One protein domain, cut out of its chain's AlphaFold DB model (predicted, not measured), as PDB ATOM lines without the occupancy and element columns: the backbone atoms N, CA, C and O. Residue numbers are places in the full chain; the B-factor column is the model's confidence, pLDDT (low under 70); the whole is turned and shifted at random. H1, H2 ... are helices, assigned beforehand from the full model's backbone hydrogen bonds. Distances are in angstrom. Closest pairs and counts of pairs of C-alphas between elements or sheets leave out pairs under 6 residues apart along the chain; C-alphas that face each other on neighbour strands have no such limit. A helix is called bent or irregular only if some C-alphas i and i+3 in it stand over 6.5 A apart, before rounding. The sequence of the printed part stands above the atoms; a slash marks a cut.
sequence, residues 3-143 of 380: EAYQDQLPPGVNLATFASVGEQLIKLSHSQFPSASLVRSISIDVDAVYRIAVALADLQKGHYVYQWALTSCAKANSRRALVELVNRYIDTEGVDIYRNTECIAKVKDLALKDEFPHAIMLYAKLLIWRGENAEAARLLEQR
ATOM      1  N   GLU A   3     265.226 153.165 226.275       87.94
ATOM      2  CA  GLU A   3     265.653 154.136 227.300       87.94
ATOM      3  C   GLU A   3     264.669 155.304 227.474       87.94
ATOM      4  O   GLU A   3     264.434 155.747 228.589       87.94
ATOM      5  N   ALA A   4     264.029 155.761 226.392       85.12
ATOM      6  CA  ALA A   4     263.067 156.864 226.437       85.12
ATOM      7  C   ALA A   4     261.720 156.471 227.076       85.12
ATOM      8  O   ALA A   4     260.990 157.341 227.540       85.12
ATOM      9  N   TYR A   5     261.390 155.174 227.105       84.75
ATOM     10  CA  TYR A   5     260.137 154.650 227.667       84.75
ATOM     11  C   TYR A   5     260.347 153.802 228.916       84.75
ATOM     12  O   TYR A   5     259.387 153.217 229.409       84.75
ATOM     13  N   GLN A   6     261.568 153.715 229.439       85.75
ATOM     14  CA  GLN A   6     261.893 152.828 230.554       85.75
ATOM     15  C   GLN A   6     260.975 153.068 231.764       85.75
ATOM     16  O   GLN A   6     260.442 152.110 232.319       85.75
ATOM     17  N   ASP A   7     260.694 154.334 232.083       83.12
ATOM     18  CA  ASP A   7     259.809 154.736 233.187       83.12
ATOM     19  C   ASP A   7     258.322 154.421 232.938       83.12
ATOM     20  O   ASP A   7     257.497 154.457 233.850       83.12
ATOM     21  N   GLN A   8     257.959 154.105 231.694       83.31
ATOM     22  CA  GLN A   8     256.604 153.739 231.281       83.31
ATOM     23  C   GLN A   8     256.443 152.223 231.093       83.31
ATOM     24  O   GLN A   8     255.328 151.740 230.890       83.31
ATOM     25  N   LEU A   9     257.510 151.434 231.149       86.69
ATOM     26  CA  LEU A   9     257.412 149.987 230.999       86.69
ATOM     27  C   LEU A   9     257.106 149.307 232.346       86.69
ATOM     28  O   LEU A   9     257.413 149.851 233.407       86.69
ATOM     29  N   PRO A  10     256.463 148.124 232.345       84.88
ATOM     30  CA  PRO A  10     256.273 147.359 233.571       84.88
ATOM     31  C   PRO A  10     257.613 147.014 234.243       84.88
ATOM     32  O   PRO A  10     258.593 146.729 233.541       84.88
ATOM     33  N   PRO A  11     257.651 146.941 235.587       81.62
ATOM     34  CA  PRO A  11     258.809 146.423 236.305       81.62
ATOM     35  C   PRO A  11     259.172 145.022 235.795       81.62
ATOM     36  O   PRO A  11     258.322 144.137 235.747       81.62
ATOM     37  N   GLY A  12     260.431 144.818 235.400       81.75
ATOM     38  CA  GLY A  12     260.922 143.534 234.880       81.75
ATOM     39  C   GLY A  12     261.035 143.440 233.354       81.75
ATOM     40  O   GLY A  12     261.646 142.494 232.860       81.75
ATOM     41  N   VAL A  13     260.541 144.425 232.594       89.25
ATOM     42  CA  VAL A  13     260.793 144.494 231.145       89.25
ATOM     43  C   VAL A  13     262.185 145.076 230.885       89.25
ATOM     44  O   VAL A  13     262.407 146.286 230.959       89.25
ATOM     45  N   ASN A  14     263.139 144.202 230.558       92.75
ATOM     46  CA  ASN A  14     264.476 144.604 230.117       92.75
ATOM     47  C   ASN A  14     264.521 144.869 228.596       92.75
ATOM     48  O   ASN A  14     263.569 144.569 227.870       92.75
ATOM     49  N   LEU A  15     265.642 145.407 228.107       93.12
ATOM     50  CA  LEU A  15     265.837 145.720 226.687       93.12
ATOM     51  C   LEU A  15     265.611 144.508 225.765       93.12
ATOM     52  O   LEU A  15     265.015 144.655 224.700       93.12
ATOM     53  N   ALA A  16     266.054 143.314 226.167       93.50
ATOM     54  CA  ALA A  16     265.901 142.104 225.361       93.50
ATOM     55  C   ALA A  16     264.429 141.679 225.255       93.50
ATOM     56  O   ALA A  16     263.951 141.367 224.164       93.50
ATOM     57  N   THR A  17     263.686 141.733 226.365       93.38
ATOM     58  CA  THR A  17     262.241 141.483 226.379       93.38
ATOM     59  C   THR A  17     261.502 142.515 225.533       93.38
ATOM     60  O   THR A  17     260.666 142.139 224.716       93.38
ATOM     61  N   PHE A  18     261.838 143.801 225.675       94.50
ATOM     62  CA  PHE A  18     261.246 144.874 224.877       94.50
ATOM     63  C   PHE A  18     261.455 144.643 223.375       94.50
ATOM     64  O   PHE A  18     260.493 144.676 222.609       94.50
ATOM     65  N   ALA A  19     262.693 144.358 222.960       94.00
ATOM     66  CA  ALA A  19     263.028 144.110 221.562       94.00
ATOM     67  C   ALA A  19     262.309 142.870 221.010       94.00
ATOM     68  O   ALA A  19     261.702 142.942 219.944       94.00
ATOM     69  N   SER A  20     262.307 141.761 221.757       95.69
ATOM     70  CA  SER A  20     261.665 140.513 221.330       95.69
ATOM     71  C   SER A  20     260.146 140.650 221.189       95.69
ATOM     72  O   SER A  20     259.575 140.219 220.186       95.69
ATOM     73  N   VAL A  21     259.480 141.275 222.166       96.19
ATOM     74  CA  VAL A  21     258.032 141.527 222.101       96.19
ATOM     75  C   VAL A  21     257.714 142.497 220.964       96.19
ATOM     76  O   VAL A  21     256.772 142.262 220.208       96.19
ATOM     77  N   GLY A  22     258.510 143.558 220.805       94.88
ATOM     78  CA  GLY A  22     258.298 144.548 219.755       94.88
ATOM     79  C   GLY A  22     258.462 143.985 218.345       94.88
ATOM     80  O   GLY A  22     257.621 144.239 217.485       94.88
ATOM     81  N   GLU A  23     259.477 143.150 218.115       95.50
ATOM     82  CA  GLU A  23     259.669 142.458 216.837       95.50
ATOM     83  C   GLU A  23     258.474 141.554 216.503       95.50
ATOM     84  O   GLU A  23     257.946 141.592 215.387       95.50
ATOM     85  N   GLN A  24     257.996 140.779 217.481       96.50
ATOM     86  CA  GLN A  24     256.840 139.905 217.294       96.50
ATOM     87  C   GLN A  24     255.559 140.692 217.002       96.50
ATOM     88  O   GLN A  24     254.805 140.305 216.108       96.50
ATOM     89  N   LEU A  25     255.330 141.807 217.703       96.06
ATOM     90  CA  LEU A  25     254.200 142.701 217.448       96.06
ATOM     91  C   LEU A  25     254.218 143.230 216.013       96.06
ATOM     92  O   LEU A  25     253.208 143.128 215.319       96.06
ATOM     93  N   ILE A  26     255.368 143.728 215.548       94.81
ATOM     94  CA  ILE A  26     255.529 144.238 214.180       94.81
ATOM     95  C   ILE A  26     255.283 143.120 213.160       94.81
ATOM     96  O   ILE A  26     254.559 143.314 212.183       94.81
ATOM     97  N   LYS A  27     255.850 141.929 213.370       95.31
ATOM     98  CA  LYS A  27     255.695 140.799 212.444       95.31
ATOM     99  C   LYS A  27     254.242 140.329 212.342       95.31
ATOM    100  O   LYS A  27     253.735 140.105 211.240       95.31
ATOM    101  N   LEU A  28     253.571 140.163 213.480       95.69
ATOM    102  CA  LEU A  28     252.198 139.664 213.531       95.69
ATOM    103  C   LEU A  28     251.199 140.697 213.013       95.69
ATOM    104  O   LEU A  28     250.285 140.321 212.281       95.69
ATOM    105  N   SER A  29     251.412 141.989 213.285       94.12
ATOM    106  CA  SER A  29     250.513 143.044 212.807       94.12
ATOM    107  C   SER A  29     250.463 143.162 211.282       94.12
ATOM    108  O   SER A  29     249.455 143.608 210.742       94.12
ATOM    109  N   HIS A  30     251.533 142.772 210.580       92.56
ATOM    110  CA  HIS A  30     251.592 142.792 209.113       92.56
ATOM    111  C   HIS A  30     251.050 141.518 208.456       92.56
ATOM    112  O   HIS A  30     250.783 141.524 207.258       92.56
ATOM    113  N   SER A  31     250.932 140.419 209.204       92.38
ATOM    114  CA  SER A  31     250.681 139.092 208.629       92.38
ATOM    115  C   SER A  31     249.365 138.454 209.063       92.38
ATOM    116  O   SER A  31     248.885 137.555 208.379       92.38
ATOM    117  N   GLN A  32     248.782 138.886 210.183       94.88
ATOM    118  CA  GLN A  32     247.614 138.247 210.782       94.88
ATOM    119  C   GLN A  32     246.603 139.271 211.297       94.88
ATOM    120  O   GLN A  32     246.954 140.384 211.683       94.88
ATOM    121  N   PHE A  33     245.334 138.871 211.381       94.56
ATOM    122  CA  PHE A  33     244.306 139.684 212.031       94.56
ATOM    123  C   PHE A  33     244.442 139.674 213.567       94.56
ATOM    124  O   PHE A  33     244.907 138.679 214.131       94.56
ATOM    125  N   PRO A  34     244.007 140.743 214.264       95.25
ATOM    126  CA  PRO A  34     244.060 140.817 215.723       95.25
ATOM    127  C   PRO A  34     243.335 139.659 216.425       95.25
ATOM    128  O   PRO A  34     242.149 139.413 216.184       95.25
ATOM    129  N   SER A  35     244.018 138.981 217.349       95.88
ATOM    130  CA  SER A  35     243.478 137.828 218.083       95.88
ATOM    131  C   SER A  35     244.035 137.729 219.502       95.88
ATOM    132  O   SER A  35     245.213 137.986 219.748       95.88
ATOM    133  N   ALA A  36     243.195 137.253 220.426       95.69
ATOM    134  CA  ALA A  36     243.600 136.950 221.794       95.69
ATOM    135  C   ALA A  36     244.662 135.839 221.868       95.69
ATOM    136  O   ALA A  36     245.539 135.884 222.725       95.69
ATOM    137  N   SER A  37     244.591 134.830 220.992       96.31
ATOM    138  CA  SER A  37     245.566 133.730 220.981       96.31
ATOM    139  C   SER A  37     246.943 134.195 220.512       96.31
ATOM    140  O   SER A  37     247.946 133.799 221.097       96.31
ATOM    141  N   LEU A  38     246.986 135.076 219.507       95.81
ATOM    142  CA  LEU A  38     248.232 135.591 218.940       95.81
ATOM    143  C   LEU A  38     248.971 136.493 219.923       95.81
ATOM    144  O   LEU A  38     250.179 136.365 220.076       95.81
ATOM    145  N   VAL A  39     248.267 137.373 220.638       96.12
ATOM    146  CA  VAL A  39     248.946 138.199 221.646       96.12
ATOM    147  C   VAL A  39     249.451 137.357 222.822       96.12
ATOM    148  O   VAL A  39     250.559 137.580 223.298       96.12
ATOM    149  N   ARG A  40     248.705 136.315 223.220       96.31
ATOM    150  CA  ARG A  40     249.135 135.369 224.261       96.31
ATOM    151  C   ARG A  40     250.326 134.505 223.844       96.31
ATOM    152  O   ARG A  40     251.056 134.051 224.717       96.31
ATOM    153  N   SER A  41     250.543 134.287 222.543       95.50
ATOM    154  CA  SER A  41     251.768 133.628 222.070       95.50
ATOM    155  C   SER A  41     253.000 134.531 222.135       95.50
ATOM    156  O   SER A  41     254.106 134.007 222.170       95.50
ATOM    157  N   ILE A  42     252.820 135.859 222.177       94.69
ATOM    158  CA  ILE A  42     253.927 136.807 222.380       94.69
ATOM    159  C   ILE A  42     254.334 136.822 223.857       94.69
ATOM    160  O   ILE A  42     255.516 136.727 224.179       94.69
ATOM    161  N   SER A  43     253.357 136.958 224.760       93.88
ATOM    162  CA  SER A  43     253.570 136.922 226.209       93.88
ATOM    163  C   SER A  43     252.281 136.576 226.950       93.88
ATOM    164  O   SER A  43     251.182 136.935 226.523       93.88
ATOM    165  N   ILE A  44     252.428 135.934 228.109       90.69
ATOM    166  CA  ILE A  44     251.332 135.700 229.059       90.69
ATOM    167  C   ILE A  44     250.876 137.028 229.684       90.69
ATOM    168  O   ILE A  44     249.682 137.224 229.915       90.69
ATOM    169  N   ASP A  45     251.812 137.953 229.920       92.75
ATOM    170  CA  ASP A  45     251.511 139.298 230.408       92.75
ATOM    171  C   ASP A  45     251.076 140.197 229.245       92.75
ATOM    172  O   ASP A  45     251.877 140.868 228.588       92.75
ATOM    173  N   VAL A  46     249.773 140.170 228.970       95.00
ATOM    174  CA  VAL A  46     249.150 140.960 227.902       95.00
ATOM    175  C   VAL A  46     249.147 142.459 228.197       95.00
ATOM    176  O   VAL A  46     249.126 143.256 227.260       95.00
ATOM    177  N   ASP A  47     249.207 142.857 229.472       91.94
ATOM    178  CA  ASP A  47     249.307 144.266 229.852       91.94
ATOM    179  C   ASP A  47     250.700 144.797 229.494       91.94
ATOM    180  O   ASP A  47     250.802 145.864 228.890       91.94
ATOM    181  N   ALA A  48     251.768 144.034 229.757       92.62
ATOM    182  CA  ALA A  48     253.121 144.386 229.324       92.62
ATOM    183  C   ALA A  48     253.232 144.539 227.802       92.62
ATOM    184  O   ALA A  48     253.821 145.509 227.321       92.62
ATOM    185  N   VAL A  49     252.626 143.622 227.039       95.88
ATOM    186  CA  VAL A  49     252.607 143.694 225.569       95.88
ATOM    187  C   VAL A  49     251.909 144.965 225.093       95.88
ATOM    188  O   VAL A  49     252.431 145.657 224.220       95.88
ATOM    189  N   TYR A  50     250.765 145.312 225.687       95.31
ATOM    190  CA  TYR A  50     250.056 146.547 225.362       95.31
ATOM    191  C   TYR A  50     250.887 147.801 225.689       95.31
ATOM    192  O   TYR A  50     250.965 148.704 224.857       95.31
ATOM    193  N   ARG A  51     251.582 147.847 226.838       92.62
ATOM    194  CA  ARG A  51     252.470 148.979 227.180       92.62
ATOM    195  C   ARG A  51     253.638 149.128 226.205       92.62
ATOM    196  O   ARG A  51     253.960 150.241 225.806       92.62
ATOM    197  N   ILE A  52     254.239 148.015 225.781       94.38
ATOM    198  CA  ILE A  52     255.287 148.024 224.750       94.38
ATOM    199  C   ILE A  52     254.712 148.529 223.423       94.38
ATOM    200  O   ILE A  52     255.334 149.361 222.769       94.38
ATOM    201  N   ALA A  53     253.505 148.101 223.044       94.94
ATOM    202  CA  ALA A  53     252.858 148.567 221.822       94.94
ATOM    203  C   ALA A  53     252.574 150.079 221.819       94.94
ATOM    204  O   ALA A  53     252.669 150.697 220.760       94.94
ATOM    205  N   VAL A  54     252.268 150.678 222.978       91.81
ATOM    206  CA  VAL A  54     252.152 152.142 223.120       91.81
ATOM    207  C   VAL A  54     253.481 152.825 222.798       91.81
ATOM    208  O   VAL A  54     253.491 153.762 222.011       91.81
ATOM    209  N   ALA A  55     254.608 152.321 223.308       91.62
ATOM    210  CA  ALA A  55     255.929 152.877 222.989       91.62
ATOM    211  C   ALA A  55     256.295 152.745 221.496       91.62
ATOM    212  O   ALA A  55     256.986 153.593 220.937       91.62
ATOM    213  N   LEU A  56     255.825 151.685 220.830       92.75
ATOM    214  CA  LEU A  56     256.045 151.481 219.395       92.75
ATOM    215  C   LEU A  56     255.184 152.393 218.513       92.75
ATOM    216  O   LEU A  56     255.475 152.499 217.321       92.75
ATOM    217  N   ALA A  57     254.142 153.033 219.056       91.12
ATOM    218  CA  ALA A  57     253.263 153.915 218.291       91.12
ATOM    219  C   ALA A  57     254.021 155.099 217.664       91.12
ATOM    220  O   ALA A  57     253.657 155.531 216.571       91.12
ATOM    221  N   ASP A  58     255.113 155.533 218.301       87.62
ATOM    222  CA  ASP A  58     255.954 156.659 217.877       87.62
ATOM    223  C   ASP A  58     256.904 156.310 216.715       87.62
ATOM    224  O   ASP A  58     257.581 157.179 216.161       87.62
ATOM    225  N   LEU A  59     256.961 155.040 216.297       88.69
ATOM    226  CA  LEU A  59     257.672 154.644 215.081       88.69
ATOM    227  C   LEU A  59     256.943 155.124 213.822       88.69
ATOM    228  O   LEU A  59     255.720 155.264 213.778       88.69
ATOM    229  N   GLN A  60     257.688 155.257 212.722       86.25
ATOM    230  CA  GLN A  60     257.087 155.452 211.405       86.25
ATOM    231  C   GLN A  60     256.151 154.270 211.090       86.25
ATOM    232  O   GLN A  60     256.599 153.128 211.022       86.25
ATOM    233  N   LYS A  61     254.852 154.546 210.893       87.06
ATOM    234  CA  LYS A  61     253.772 153.540 210.745       87.06
ATOM    235  C   LYS A  61     253.485 152.702 212.008       87.06
ATOM    236  O   LYS A  61     252.730 151.731 211.934       87.06
ATOM    237  N   GLY A  62     254.031 153.090 213.161       90.62
ATOM    238  CA  GLY A  62     253.821 152.436 214.455       90.62
ATOM    239  C   GLY A  62     252.360 152.429 214.901       90.62
ATOM    240  O   GLY A  62     251.913 151.486 215.553       90.62
ATOM    241  N   HIS A  63     251.567 153.407 214.458       90.38
ATOM    242  CA  HIS A  63     250.137 153.473 214.749       90.38
ATOM    243  C   HIS A  63     249.367 152.230 214.280       90.38
ATOM    244  O   HIS A  63     248.443 151.817 214.970       90.38
ATOM    245  N   TYR A  64     249.742 151.575 213.173       93.25
ATOM    246  CA  TYR A  64     249.082 150.329 212.748       93.25
ATOM    247  C   TYR A  64     249.385 149.158 213.690       93.25
ATOM    248  O   TYR A  64     248.488 148.381 214.021       93.25
ATOM    249  N   VAL A  65     250.636 149.060 214.153       95.38
ATOM    250  CA  VAL A  65     251.060 148.059 215.145       95.38
ATOM    251  C   VAL A  65     250.288 148.280 216.442       95.38
ATOM    252  O   VAL A  65     249.733 147.338 217.007       95.38
ATOM    253  N   TYR A  66     250.176 149.540 216.860       95.31
ATOM    254  CA  TYR A  66     249.408 149.940 218.027       95.31
ATOM    255  C   TYR A  66     247.926 149.539 217.925       95.31
ATOM    256  O   TYR A  66     247.409 148.901 218.838       95.31
ATOM    257  N   GLN A  67     247.241 149.830 216.811       94.69
ATOM    258  CA  GLN A  67     245.826 149.451 216.632       94.69
ATOM    259  C   GLN A  67     245.625 147.929 216.668       94.69
ATOM    260  O   GLN A  67     244.662 147.427 217.264       94.69
ATOM    261  N   TRP A  68     246.548 147.184 216.051       97.00
ATOM    262  CA  TRP A  68     246.526 145.725 216.077       97.00
ATOM    263  C   TRP A  68     246.696 145.192 217.504       97.00
ATOM    264  O   TRP A  68     245.949 144.308 217.939       97.00
ATOM    265  N   ALA A  69     247.645 145.761 218.251       97.12
ATOM    266  CA  ALA A  69     247.938 145.376 219.623       97.12
ATOM    267  C   ALA A  69     246.791 145.733 220.572       97.12
ATOM    268  O   ALA A  69     246.359 144.861 221.319       97.12
ATOM    269  N   LEU A  70     246.244 146.950 220.498       96.44
ATOM    270  CA  LEU A  70     245.078 147.395 221.268       96.44
ATOM    271  C   LEU A  70     243.922 146.398 221.125       96.44
ATOM    272  O   LEU A  70     243.401 145.888 222.117       96.44
ATOM    273  N   THR A  71     243.579 146.053 219.883       96.06
ATOM    274  CA  THR A  71     242.488 145.117 219.588       96.06
ATOM    275  C   THR A  71     242.781 143.712 220.121       96.06
ATOM    276  O   THR A  71     241.915 143.083 220.733       96.06
ATOM    277  N   SER A  72     243.998 143.203 219.913       97.06
ATOM    278  CA  SER A  72     244.384 141.860 220.362       97.06
ATOM    279  C   SER A  72     244.437 141.756 221.889       97.06
ATOM    280  O   SER A  72     243.905 140.800 222.455       97.06
ATOM    281  N   CYS A  73     245.013 142.755 222.563       97.44
ATOM    282  CA  CYS A  73     245.111 142.830 224.020       97.44
ATOM    283  C   CYS A  73     243.727 142.959 224.665       97.44
ATOM    284  O   CYS A  73     243.438 142.246 225.624       97.44
ATOM    285  N   ALA A  74     242.835 143.785 224.106       96.44
ATOM    286  CA  ALA A  74     241.451 143.886 224.567       96.44
ATOM    287  C   ALA A  74     240.709 142.543 224.445       96.44
ATOM    288  O   ALA A  74     240.074 142.096 225.400       96.44
ATOM    289  N   LYS A  75     240.851 141.838 223.308       95.12
ATOM    290  CA  LYS A  75     240.312 140.474 223.131       95.12
ATOM    291  C   LYS A  75     240.913 139.476 224.128       95.12
ATOM    292  O   LYS A  75     240.251 138.508 224.499       95.12
ATOM    293  N   ALA A  76     242.154 139.697 224.557       95.88
ATOM    294  CA  ALA A  76     242.821 138.889 225.569       95.88
ATOM    295  C   ALA A  76     242.493 139.287 227.021       95.88
ATOM    296  O   ALA A  76     243.008 138.636 227.931       95.88
ATOM    297  N   ASN A  77     241.592 140.257 227.224       93.75
ATOM    298  CA  ASN A  77     241.159 140.820 228.506       93.75
ATOM    299  C   ASN A  77     242.220 141.670 229.237       93.75
ATOM    300  O   ASN A  77     242.187 141.765 230.462       93.75
ATOM    301  N   SER A  78     243.131 142.329 228.512       95.25
ATOM    302  CA  SER A  78     243.900 143.440 229.094       95.25
ATOM    303  C   SER A  78     242.938 144.559 229.500       95.25
ATOM    304  O   SER A  78     242.195 145.082 228.664       95.25
ATOM    305  N   ARG A  79     242.937 144.919 230.789       94.38
ATOM    306  CA  ARG A  79     241.932 145.825 231.376       94.38
ATOM    307  C   ARG A  79     241.960 147.202 230.724       94.38
ATOM    308  O   ARG A  79     240.926 147.712 230.304       94.38
ATOM    309  N   ARG A  80     243.153 147.790 230.595       92.31
ATOM    310  CA  ARG A  80     243.320 149.137 230.035       92.31
ATOM    311  C   ARG A  80     243.092 149.172 228.525       92.31
ATOM    312  O   ARG A  80     242.391 150.062 228.054       92.31
ATOM    313  N   ALA A  81     243.598 148.178 227.791       95.19
ATOM    314  CA  ALA A  81     243.355 148.067 226.353       95.19
ATOM    315  C   ALA A  81     241.858 147.910 226.041       95.19
ATOM    316  O   ALA A  81     241.354 148.505 225.092       95.19
ATOM    317  N   LEU A  82     241.128 147.140 226.857       96.50
ATOM    318  CA  LEU A  82     239.683 146.991 226.716       96.50
ATOM    319  C   LEU A  82     238.949 148.321 226.933       96.50
ATOM    320  O   LEU A  82     238.111 148.679 226.109       96.50
ATOM    321  N   VAL A  83     239.272 149.050 228.007       95.94
ATOM    322  CA  VAL A  83     238.676 150.367 228.286       95.94
ATOM    323  C   VAL A  83     238.942 151.337 227.136       95.94
ATOM    324  O   VAL A  83     238.008 151.960 226.638       95.94
ATOM    325  N   GLU A  84     240.180 151.434 226.655       94.50
ATOM    326  CA  GLU A  84     240.497 152.340 225.552       94.50
ATOM    327  C   GLU A  84     239.781 151.956 224.250       94.50
ATOM    328  O   GLU A  84     239.232 152.823 223.567       94.50
ATOM    329  N   LEU A  85     239.746 150.663 223.914       94.25
ATOM    330  CA  LEU A  85     239.059 150.186 222.717       94.25
ATOM    331  C   LEU A  85     237.561 150.517 222.763       94.25
ATOM    332  O   LEU A  85     237.006 150.974 221.765       94.25
ATOM    333  N   VAL A  86     236.909 150.300 223.910       94.69
ATOM    334  CA  VAL A  86     235.482 150.606 224.069       94.69
ATOM    335  C   VAL A  86     235.236 152.111 224.056       94.69
ATOM    336  O   VAL A  86     234.280 152.528 223.410       94.69
ATOM    337  N   ASN A  87     236.094 152.930 224.678       93.75
ATOM    338  CA  ASN A  87     235.949 154.387 224.606       93.75
ATOM    339  C   ASN A  87     235.985 154.882 223.148       93.75
ATOM    340  O   ASN A  87     235.096 155.607 222.717       93.75
ATOM    341  N   ARG A  88     236.948 154.403 222.351       91.44
ATOM    342  CA  ARG A  88     237.032 154.742 220.920       91.44
ATOM    343  C   ARG A  88     235.808 154.282 220.132       91.44
ATOM    344  O   ARG A  88     235.356 154.983 219.232       91.44
ATOM    345  N   TYR A  89     235.283 153.101 220.455       90.62
ATOM    346  CA  TYR A  89     234.079 152.577 219.818       90.62
ATOM    347  C   TYR A  89     232.864 153.471 220.082       90.62
ATOM    348  O   TYR A  89     232.165 153.811 219.135       90.62
ATOM    349  N   ILE A  90     232.627 153.885 221.329       89.88
ATOM    350  CA  ILE A  90     231.460 154.717 221.659       89.88
ATOM    351  C   ILE A  90     231.592 156.157 221.142       89.88
ATOM    352  O   ILE A  90     230.578 156.770 220.837       89.88
ATOM    353  N   ASP A  91     232.816 156.672 220.989       86.50
ATOM    354  CA  ASP A  91     233.081 157.993 220.399       86.50
ATOM    355  C   ASP A  91     232.925 157.998 218.857       86.50
ATOM    356  O   ASP A  91     232.990 159.050 218.222       86.50
ATOM    357  N   THR A  92     232.730 156.832 218.225       88.06
ATOM    358  CA  THR A  92     232.549 156.726 216.770       88.06
ATOM    359  C   THR A  92     231.126 157.122 216.362       88.06
ATOM    360  O   THR A  92     230.143 156.598 216.886       88.06
ATOM    361  N   GLU A  93     231.008 158.012 215.375       85.94
ATOM    362  CA  GLU A  93     229.717 158.489 214.870       85.94
ATOM    363  C   GLU A  93     228.832 157.339 214.349       85.94
ATOM    364  O   GLU A  93     229.293 156.428 213.659       85.94
ATOM    365  N   GLY A  94     227.539 157.380 214.688       83.69
ATOM    366  CA  GLY A  94     226.552 156.383 214.255       83.69
ATOM    367  C   GLY A  94     226.549 155.073 215.053       83.69
ATOM    368  O   GLY A  94     225.794 154.160 214.715       83.69
ATOM    369  N   VAL A  95     227.360 154.958 216.110       87.25
ATOM    370  CA  VAL A  95     227.336 153.800 217.012       87.25
ATOM    371  C   VAL A  95     226.128 153.850 217.950       87.25
ATOM    372  O   VAL A  95     225.852 154.854 218.600       87.25
ATOM    373  N   ASP A  96     225.423 152.719 218.059       87.25
ATOM    374  CA  ASP A  96     224.346 152.534 219.032       87.25
ATOM    375  C   ASP A  96     224.914 152.232 220.427       87.25
ATOM    376  O   ASP A  96     225.267 151.096 220.757       87.25
ATOM    377  N   ILE A  97     224.969 153.270 221.260       85.44
ATOM    378  CA  ILE A  97     225.442 153.200 222.646       85.44
ATOM    379  C   ILE A  97     224.522 152.390 223.575       85.44
ATOM    380  O   ILE A  97     224.952 152.011 224.668       85.44
ATOM    381  N   TYR A  98     223.281 152.089 223.182       87.44
ATOM    382  CA  TYR A  98     222.354 151.267 223.971       87.44
ATOM    383  C   TYR A  98     222.586 149.771 223.750       87.44
ATOM    384  O   TYR A  98     222.238 148.947 224.600       87.44
ATOM    385  N   ARG A  99     223.250 149.400 222.652       88.12
ATOM    386  CA  ARG A  99     223.602 148.011 222.375       88.12
ATOM    387  C   ARG A  99     224.643 147.505 223.371       88.12
ATOM    388  O   ARG A  99     225.808 147.895 223.350       88.12
ATOM    389  N   ASN A 100     224.248 146.552 224.211       85.25
ATOM    390  CA  ASN A 100     225.156 145.934 225.173       85.25
ATOM    391  C   ASN A 100     226.036 144.859 224.507       85.25
ATOM    392  O   ASN A 100     225.679 143.682 224.453       85.25
ATOM    393  N   THR A 101     227.176 145.272 223.951       90.25
ATOM    394  CA  THR A 101     228.170 144.350 223.377       90.25
ATOM    395  C   THR A 101     228.928 143.589 224.468       90.25
ATOM    396  O   THR A 101     228.984 144.018 225.620       90.25
ATOM    397  N   GLU A 102     229.579 142.476 224.107       91.75
ATOM    398  CA  GLU A 102     230.424 141.713 225.039       91.75
ATOM    399  C   GLU A 102     231.513 142.594 225.680       91.75
ATOM    400  O   GLU A 102     231.772 142.498 226.876       91.75
ATOM    401  N   CYS A 103     232.123 143.499 224.906       90.75
ATOM    402  CA  CYS A 103     233.151 144.406 225.414       90.75
ATOM    403  C   CYS A 103     232.589 145.413 226.430       90.75
ATOM    404  O   CYS A 103     233.237 145.666 227.443       90.75
ATOM    405  N   ILE A 104     231.381 145.945 226.203       93.81
ATOM    406  CA  ILE A 104     230.709 146.847 227.154       93.81
ATOM    407  C   ILE A 104     230.346 146.094 228.439       93.81
ATOM    408  O   ILE A 104     230.585 146.604 229.532       93.81
ATOM    409  N   ALA A 105     229.847 144.860 228.326       94.50
ATOM    410  CA  ALA A 105     229.563 144.018 229.485       94.50
ATOM    411  C   ALA A 105     230.827 143.751 230.321       94.50
ATOM    412  O   ALA A 105     230.788 143.847 231.546       94.50
ATOM    413  N   LYS A 106     231.971 143.502 229.671       95.69
ATOM    414  CA  LYS A 106     233.259 143.351 230.361       95.69
ATOM    415  C   LYS A 106     233.729 144.645 231.028       95.69
ATOM    416  O   LYS A 106     234.222 144.583 232.145       95.69
ATOM    417  N   VAL A 107     233.562 145.808 230.392       96.38
ATOM    418  CA  VAL A 107     233.869 147.105 231.028       96.38
ATOM    419  C   VAL A 107     232.995 147.326 232.262       96.38
ATOM    420  O   VAL A 107     233.511 147.733 233.298       96.38
ATOM    421  N   LYS A 108     231.700 147.003 232.187       96.00
ATOM    422  CA  LYS A 108     230.798 147.054 233.344       96.00
ATOM    423  C   LYS A 108     231.275 146.139 234.473       96.00
ATOM    424  O   LYS A 108     231.302 146.562 235.625       96.00
ATOM    425  N   ASP A 109     231.680 144.914 234.155       96.50
ATOM    426  CA  ASP A 109     232.228 143.984 235.145       96.50
ATOM    427  C   ASP A 109     233.518 144.525 235.782       96.50
ATOM    428  O   ASP A 109     233.630 144.529 237.006       96.50
ATOM    429  N   LEU A 110     234.442 145.069 234.984       96.56
ATOM    430  CA  LEU A 110     235.654 145.719 235.495       96.56
ATOM    431  C   LEU A 110     235.340 146.923 236.397       96.56
ATOM    432  O   LEU A 110     236.052 147.165 237.367       96.56
ATOM    433  N   ALA A 111     234.290 147.680 236.081       96.31
ATOM    434  CA  ALA A 111     233.878 148.837 236.866       96.31
ATOM    435  C   ALA A 111     233.249 148.437 238.207       96.31
ATOM    436  O   ALA A 111     233.574 149.014 239.240       96.31
ATOM    437  N   LEU A 112     232.334 147.463 238.193       95.50
ATOM    438  CA  LEU A 112     231.492 147.144 239.348       95.50
ATOM    439  C   LEU A 112     232.058 146.043 240.250       95.50
ATOM    440  O   LEU A 112     231.768 146.049 241.443       95.50
ATOM    441  N   LYS A 113     232.813 145.085 239.695       94.94
ATOM    442  CA  LYS A 113     233.371 143.941 240.439       94.94
ATOM    443  C   LYS A 113     234.832 144.166 240.803       94.94
ATOM    444  O   LYS A 113     235.202 143.994 241.959       94.94
ATOM    445  N   ASP A 114     235.635 144.567 239.821       93.06
ATOM    446  CA  ASP A 114     237.084 144.729 239.997       93.06
ATOM    447  C   ASP A 114     237.462 146.139 240.478       93.06
ATOM    448  O   ASP A 114     238.631 146.402 240.759       93.06
ATOM    449  N   GLU A 115     236.482 147.048 240.533       92.94
ATOM    450  CA  GLU A 115     236.623 148.452 240.934       92.94
ATOM    451  C   GLU A 115     237.761 149.177 240.189       92.94
ATOM    452  O   GLU A 115     238.462 150.027 240.737       92.94
ATOM    453  N   PHE A 116     237.963 148.841 238.909       93.44
ATOM    454  CA  PHE A 116     239.049 149.399 238.109       93.44
ATOM    455  C   PHE A 116     238.737 150.855 237.701       93.44
ATOM    456  O   PHE A 116     237.807 151.065 236.917       93.44
ATOM    457  N   PRO A 117     239.513 151.871 238.145       92.88
ATOM    458  CA  PRO A 117     239.130 153.281 238.002       92.88
ATOM    459  C   PRO A 117     238.843 153.728 236.567       92.88
ATOM    460  O   PRO A 117     237.839 154.390 236.318       92.88
ATOM    461  N   HIS A 118     239.660 153.317 235.592       93.81
ATOM    462  CA  HIS A 118     239.433 153.657 234.181       93.81
ATOM    463  C   HIS A 118     238.135 153.053 233.632       93.81
ATOM    464  O   HIS A 118     237.456 153.683 232.825       93.81
ATOM    465  N   ALA A 119     237.772 151.841 234.069       95.75
ATOM    466  CA  ALA A 119     236.512 151.216 233.676       95.75
ATOM    467  C   ALA A 119     235.317 151.893 234.351       95.75
ATOM    468  O   ALA A 119     234.292 152.073 233.702       95.75
ATOM    469  N   ILE A 120     235.457 152.314 235.613       96.44
ATOM    470  CA  ILE A 120     234.433 153.096 236.315       96.44
ATOM    471  C   ILE A 120     234.180 154.420 235.589       96.44
ATOM    472  O   ILE A 120     233.026 154.739 235.316       96.44
ATOM    473  N   MET A 121     235.238 155.149 235.218       95.38
ATOM    474  CA  MET A 121     235.135 156.390 234.441       95.38
ATOM    475  C   MET A 121     234.400 156.159 233.113       95.38
ATOM    476  O   MET A 121     233.419 156.838 232.821       95.38
ATOM    477  N   LEU A 122     234.801 155.150 232.333       95.44
ATOM    478  CA  LEU A 122     234.134 154.833 231.067       95.44
ATOM    479  C   LEU A 122     232.671 154.397 231.254       95.44
ATOM    480  O   LEU A 122     231.801 154.800 230.485       95.44
ATOM    481  N   TYR A 123     232.384 153.577 232.265       96.12
ATOM    482  CA  TYR A 123     231.023 153.121 232.537       96.12
ATOM    483  C   TYR A 123     230.130 154.279 233.006       96.12
ATOM    484  O   TYR A 123     229.003 154.395 232.536       96.12
ATOM    485  N   ALA A 124     230.645 155.196 233.830       95.69
ATOM    486  CA  ALA A 124     229.941 156.422 234.201       95.69
ATOM    487  C   ALA A 124     229.643 157.310 232.980       95.69
ATOM    488  O   ALA A 124     228.517 157.777 232.840       95.69
ATOM    489  N   LYS A 125     230.603 157.482 232.054       93.94
ATOM    490  CA  LYS A 125     230.385 158.197 230.777       93.94
ATOM    491  C   LYS A 125     229.235 157.569 229.984       93.94
ATOM    492  O   LYS A 125     228.344 158.276 229.520       93.94
ATOM    493  N   LEU A 126     229.224 156.240 229.879       94.06
ATOM    494  CA  LEU A 126     228.173 155.499 229.184       94.06
ATOM    495  C   LEU A 126     226.797 155.671 229.846       94.06
ATOM    496  O   LEU A 126     225.811 155.863 229.140       94.06
ATOM    497  N   LEU A 127     226.729 155.621 231.179       94.31
ATOM    498  CA  LEU A 127     225.495 155.854 231.936       94.31
ATOM    499  C   LEU A 127     224.953 157.270 231.696       94.31
ATOM    500  O   LEU A 127     223.772 157.416 231.387       94.31
ATOM    501  N   ILE A 128     225.813 158.294 231.749       92.25
ATOM    502  CA  ILE A 128     225.436 159.690 231.459       92.25
ATOM    503  C   ILE A 128     224.833 159.799 230.054       92.25
ATOM    504  O   ILE A 128     223.753 160.357 229.876       92.25
ATOM    505  N   TRP A 129     225.486 159.210 229.050       90.38
ATOM    506  CA  TRP A 129     225.008 159.246 227.664       90.38
ATOM    507  C   TRP A 129     223.684 158.510 227.441       90.38
ATOM    508  O   TRP A 129     222.915 158.883 226.558       90.38
ATOM    509  N   ARG A 130     223.401 157.482 228.244       92.56
ATOM    510  CA  ARG A 130     222.119 156.762 228.239       92.56
ATOM    511  C   ARG A 130     221.024 157.465 229.045       92.56
ATOM    512  O   ARG A 130     219.890 156.996 229.055       92.56
ATOM    513  N   GLY A 131     221.347 158.568 229.724       90.62
ATOM    514  CA  GLY A 131     220.435 159.274 230.624       90.62
ATOM    515  C   GLY A 131     220.299 158.633 232.010       90.62
ATOM    516  O   GLY A 131     219.480 159.074 232.810       90.62
ATOM    517  N   GLU A 132     221.117 157.630 232.339       94.38
ATOM    518  CA  GLU A 132     221.153 156.941 233.639       94.38
ATOM    519  C   GLU A 132     221.983 157.740 234.671       94.38
ATOM    520  O   GLU A 132     222.854 157.225 235.376       94.38
ATOM    521  N   ASN A 133     221.717 159.045 234.747       93.75
ATOM    522  CA  ASN A 133     222.531 160.038 235.452       93.75
ATOM    523  C   ASN A 133     222.635 159.793 236.966       93.75
ATOM    524  O   ASN A 133     223.711 159.936 237.544       93.75
ATOM    525  N   ALA A 134     221.557 159.327 237.598       94.19
ATOM    526  CA  ALA A 134     221.535 158.990 239.022       94.19
ATOM    527  C   ALA A 134     222.496 157.840 239.379       94.19
ATOM    528  O   ALA A 134     223.132 157.841 240.437       94.19
ATOM    529  N   GLU A 135     222.604 156.831 238.505       95.12
ATOM    530  CA  GLU A 135     223.550 155.725 238.687       95.12
ATOM    531  C   GLU A 135     224.982 156.209 238.462       95.12
ATOM    532  O   GLU A 135     225.860 155.891 239.266       95.12
ATOM    533  N   ALA A 136     225.205 157.037 237.435       96.00
ATOM    534  CA  ALA A 136     226.512 157.622 237.155       96.00
ATOM    535  C   ALA A 136     227.021 158.488 238.318       96.00
ATOM    536  O   ALA A 136     228.156 158.311 238.762       96.00
ATOM    537  N   ALA A 137     226.176 159.380 238.848       94.88
ATOM    538  CA  ALA A 137     226.519 160.262 239.960       94.88
ATOM    539  C   ALA A 137     226.919 159.456 241.201       94.88
ATOM    540  O   ALA A 137     227.992 159.678 241.761       94.88
ATOM    541  N   ARG A 138     226.108 158.456 241.573       94.88
ATOM    542  CA  ARG A 138     226.383 157.568 242.711       94.88
ATOM    543  C   ARG A 138     227.686 156.796 242.530       94.88
ATOM    544  O   ARG A 138     228.467 156.673 243.470       94.88
ATOM    545  N   LEU A 139     227.916 156.266 241.330       95.62
ATOM    546  CA  LEU A 139     229.117 155.504 241.017       95.62
ATOM    547  C   LEU A 139     230.373 156.377 241.145       95.62
ATOM    548  O   LEU A 139     231.331 155.972 241.805       95.62
ATOM    549  N   LEU A 140     230.357 157.581 240.566       94.31
ATOM    550  CA  LEU A 140     231.472 158.528 240.648       94.31
ATOM    551  C   LEU A 140     231.721 158.973 242.094       94.31
ATOM    552  O   LEU A 140     232.860 158.912 242.563       94.31
ATOM    553  N   GLU A 141     230.669 159.356 242.818       92.25
ATOM    554  CA  GLU A 141     230.764 159.847 244.195       92.25
ATOM    555  C   GLU A 141     231.283 158.792 245.173       92.25
ATOM    556  O   GLU A 141     232.086 159.107 246.047       92.25
ATOM    557  N   GLN A 142     230.866 157.534 245.023       92.38
ATOM    558  CA  GLN A 142     231.263 156.471 245.946       92.38
ATOM    559  C   GLN A 142     232.615 155.851 245.599       92.38
ATOM    560  O   GLN A 142     233.308 155.370 246.493       92.38
ATOM    561  N   ARG A 143     232.972 155.790 244.309       93.50
ATOM    562  CA  ARG A 143     234.093 154.958 243.843       93.50
ATOM    563  C   ARG A 143     235.247 155.720 243.215       93.50
ATOM    564  O   ARG A 143     236.328 155.153 243.136       93.50
TER     565      ARG A 143
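What this domain is: This is residues 3 to 143 of the 380 residues of the protein "Tetratricopeptide-like helical" of Penicillium expansum (UniProt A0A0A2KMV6). Two helical lobes sit end to end along the longest axis: H1 to H5 make one, H7 to H9 the other, and H6 bridges them, touching H4 and H5 in the first and H7 and H8 in the second. Residues 91 to 96, in the long link after H6, stick out. The printed part has 141 residues with nine named helices, H1 to H9 in order, and no named strand; the class is all helix, with mostly crossed packing. It is compact, with a radius of gyration of the C-alphas of 16.4 A, and elongated, spanning 49 by 32 by 25 A.

How they stand to each other: H1, residues 3 to 8, is irregular: C-alphas 4 and 7 are 7.8 A apart, and 0 of 2 O i to N i+4 pairs and 1 of 3 O i to N i+3 pairs are within hydrogen-bond range. H2, residues 15 to 31, and H3, residues 36 to 42, form a helical hairpin, closest at C-alphas Val 21 and Ile 42, 6.3 A. H4, residues 46 to 56, and H5, residues 62 to 75, form another at 13 degrees, closest at C-alphas Ala 53 and Tyr 66, 5.3 A. H6, residues 79 to 90, touches H5 about perpendicular at 75 degrees, closest at C-alphas Leu 82 and Ala 74, 4.2 A. H7, residues 102 to 112, touches H8, residues 117 to 129, closest at C-alphas Ala 111 and Ile 120, 4.3 A. H8 and H9, residues 133 to 143, form a hairpin at 15 degrees, closest at C-alphas Ala 124 and Ala 136, 4.7 A. In H2 to H9 every O i to N i+4 pair is within range.

Where its parts are: H1 begins at C-alpha 3 (265.653, 154.136, 227.300). H2 is 24.5 A long, H5 20.0 A and H8 18.5 A. H9 ends at C-alpha 143 (234.093, 154.958, 243.843).

The domain as a whole: The C-alphas farthest apart, Ala 16 and Ala 134, are 49.4 A apart. The printed part has no cut. The link H6 to H7 is long, 11 residues. No printed residue is under 70 in pLDDT.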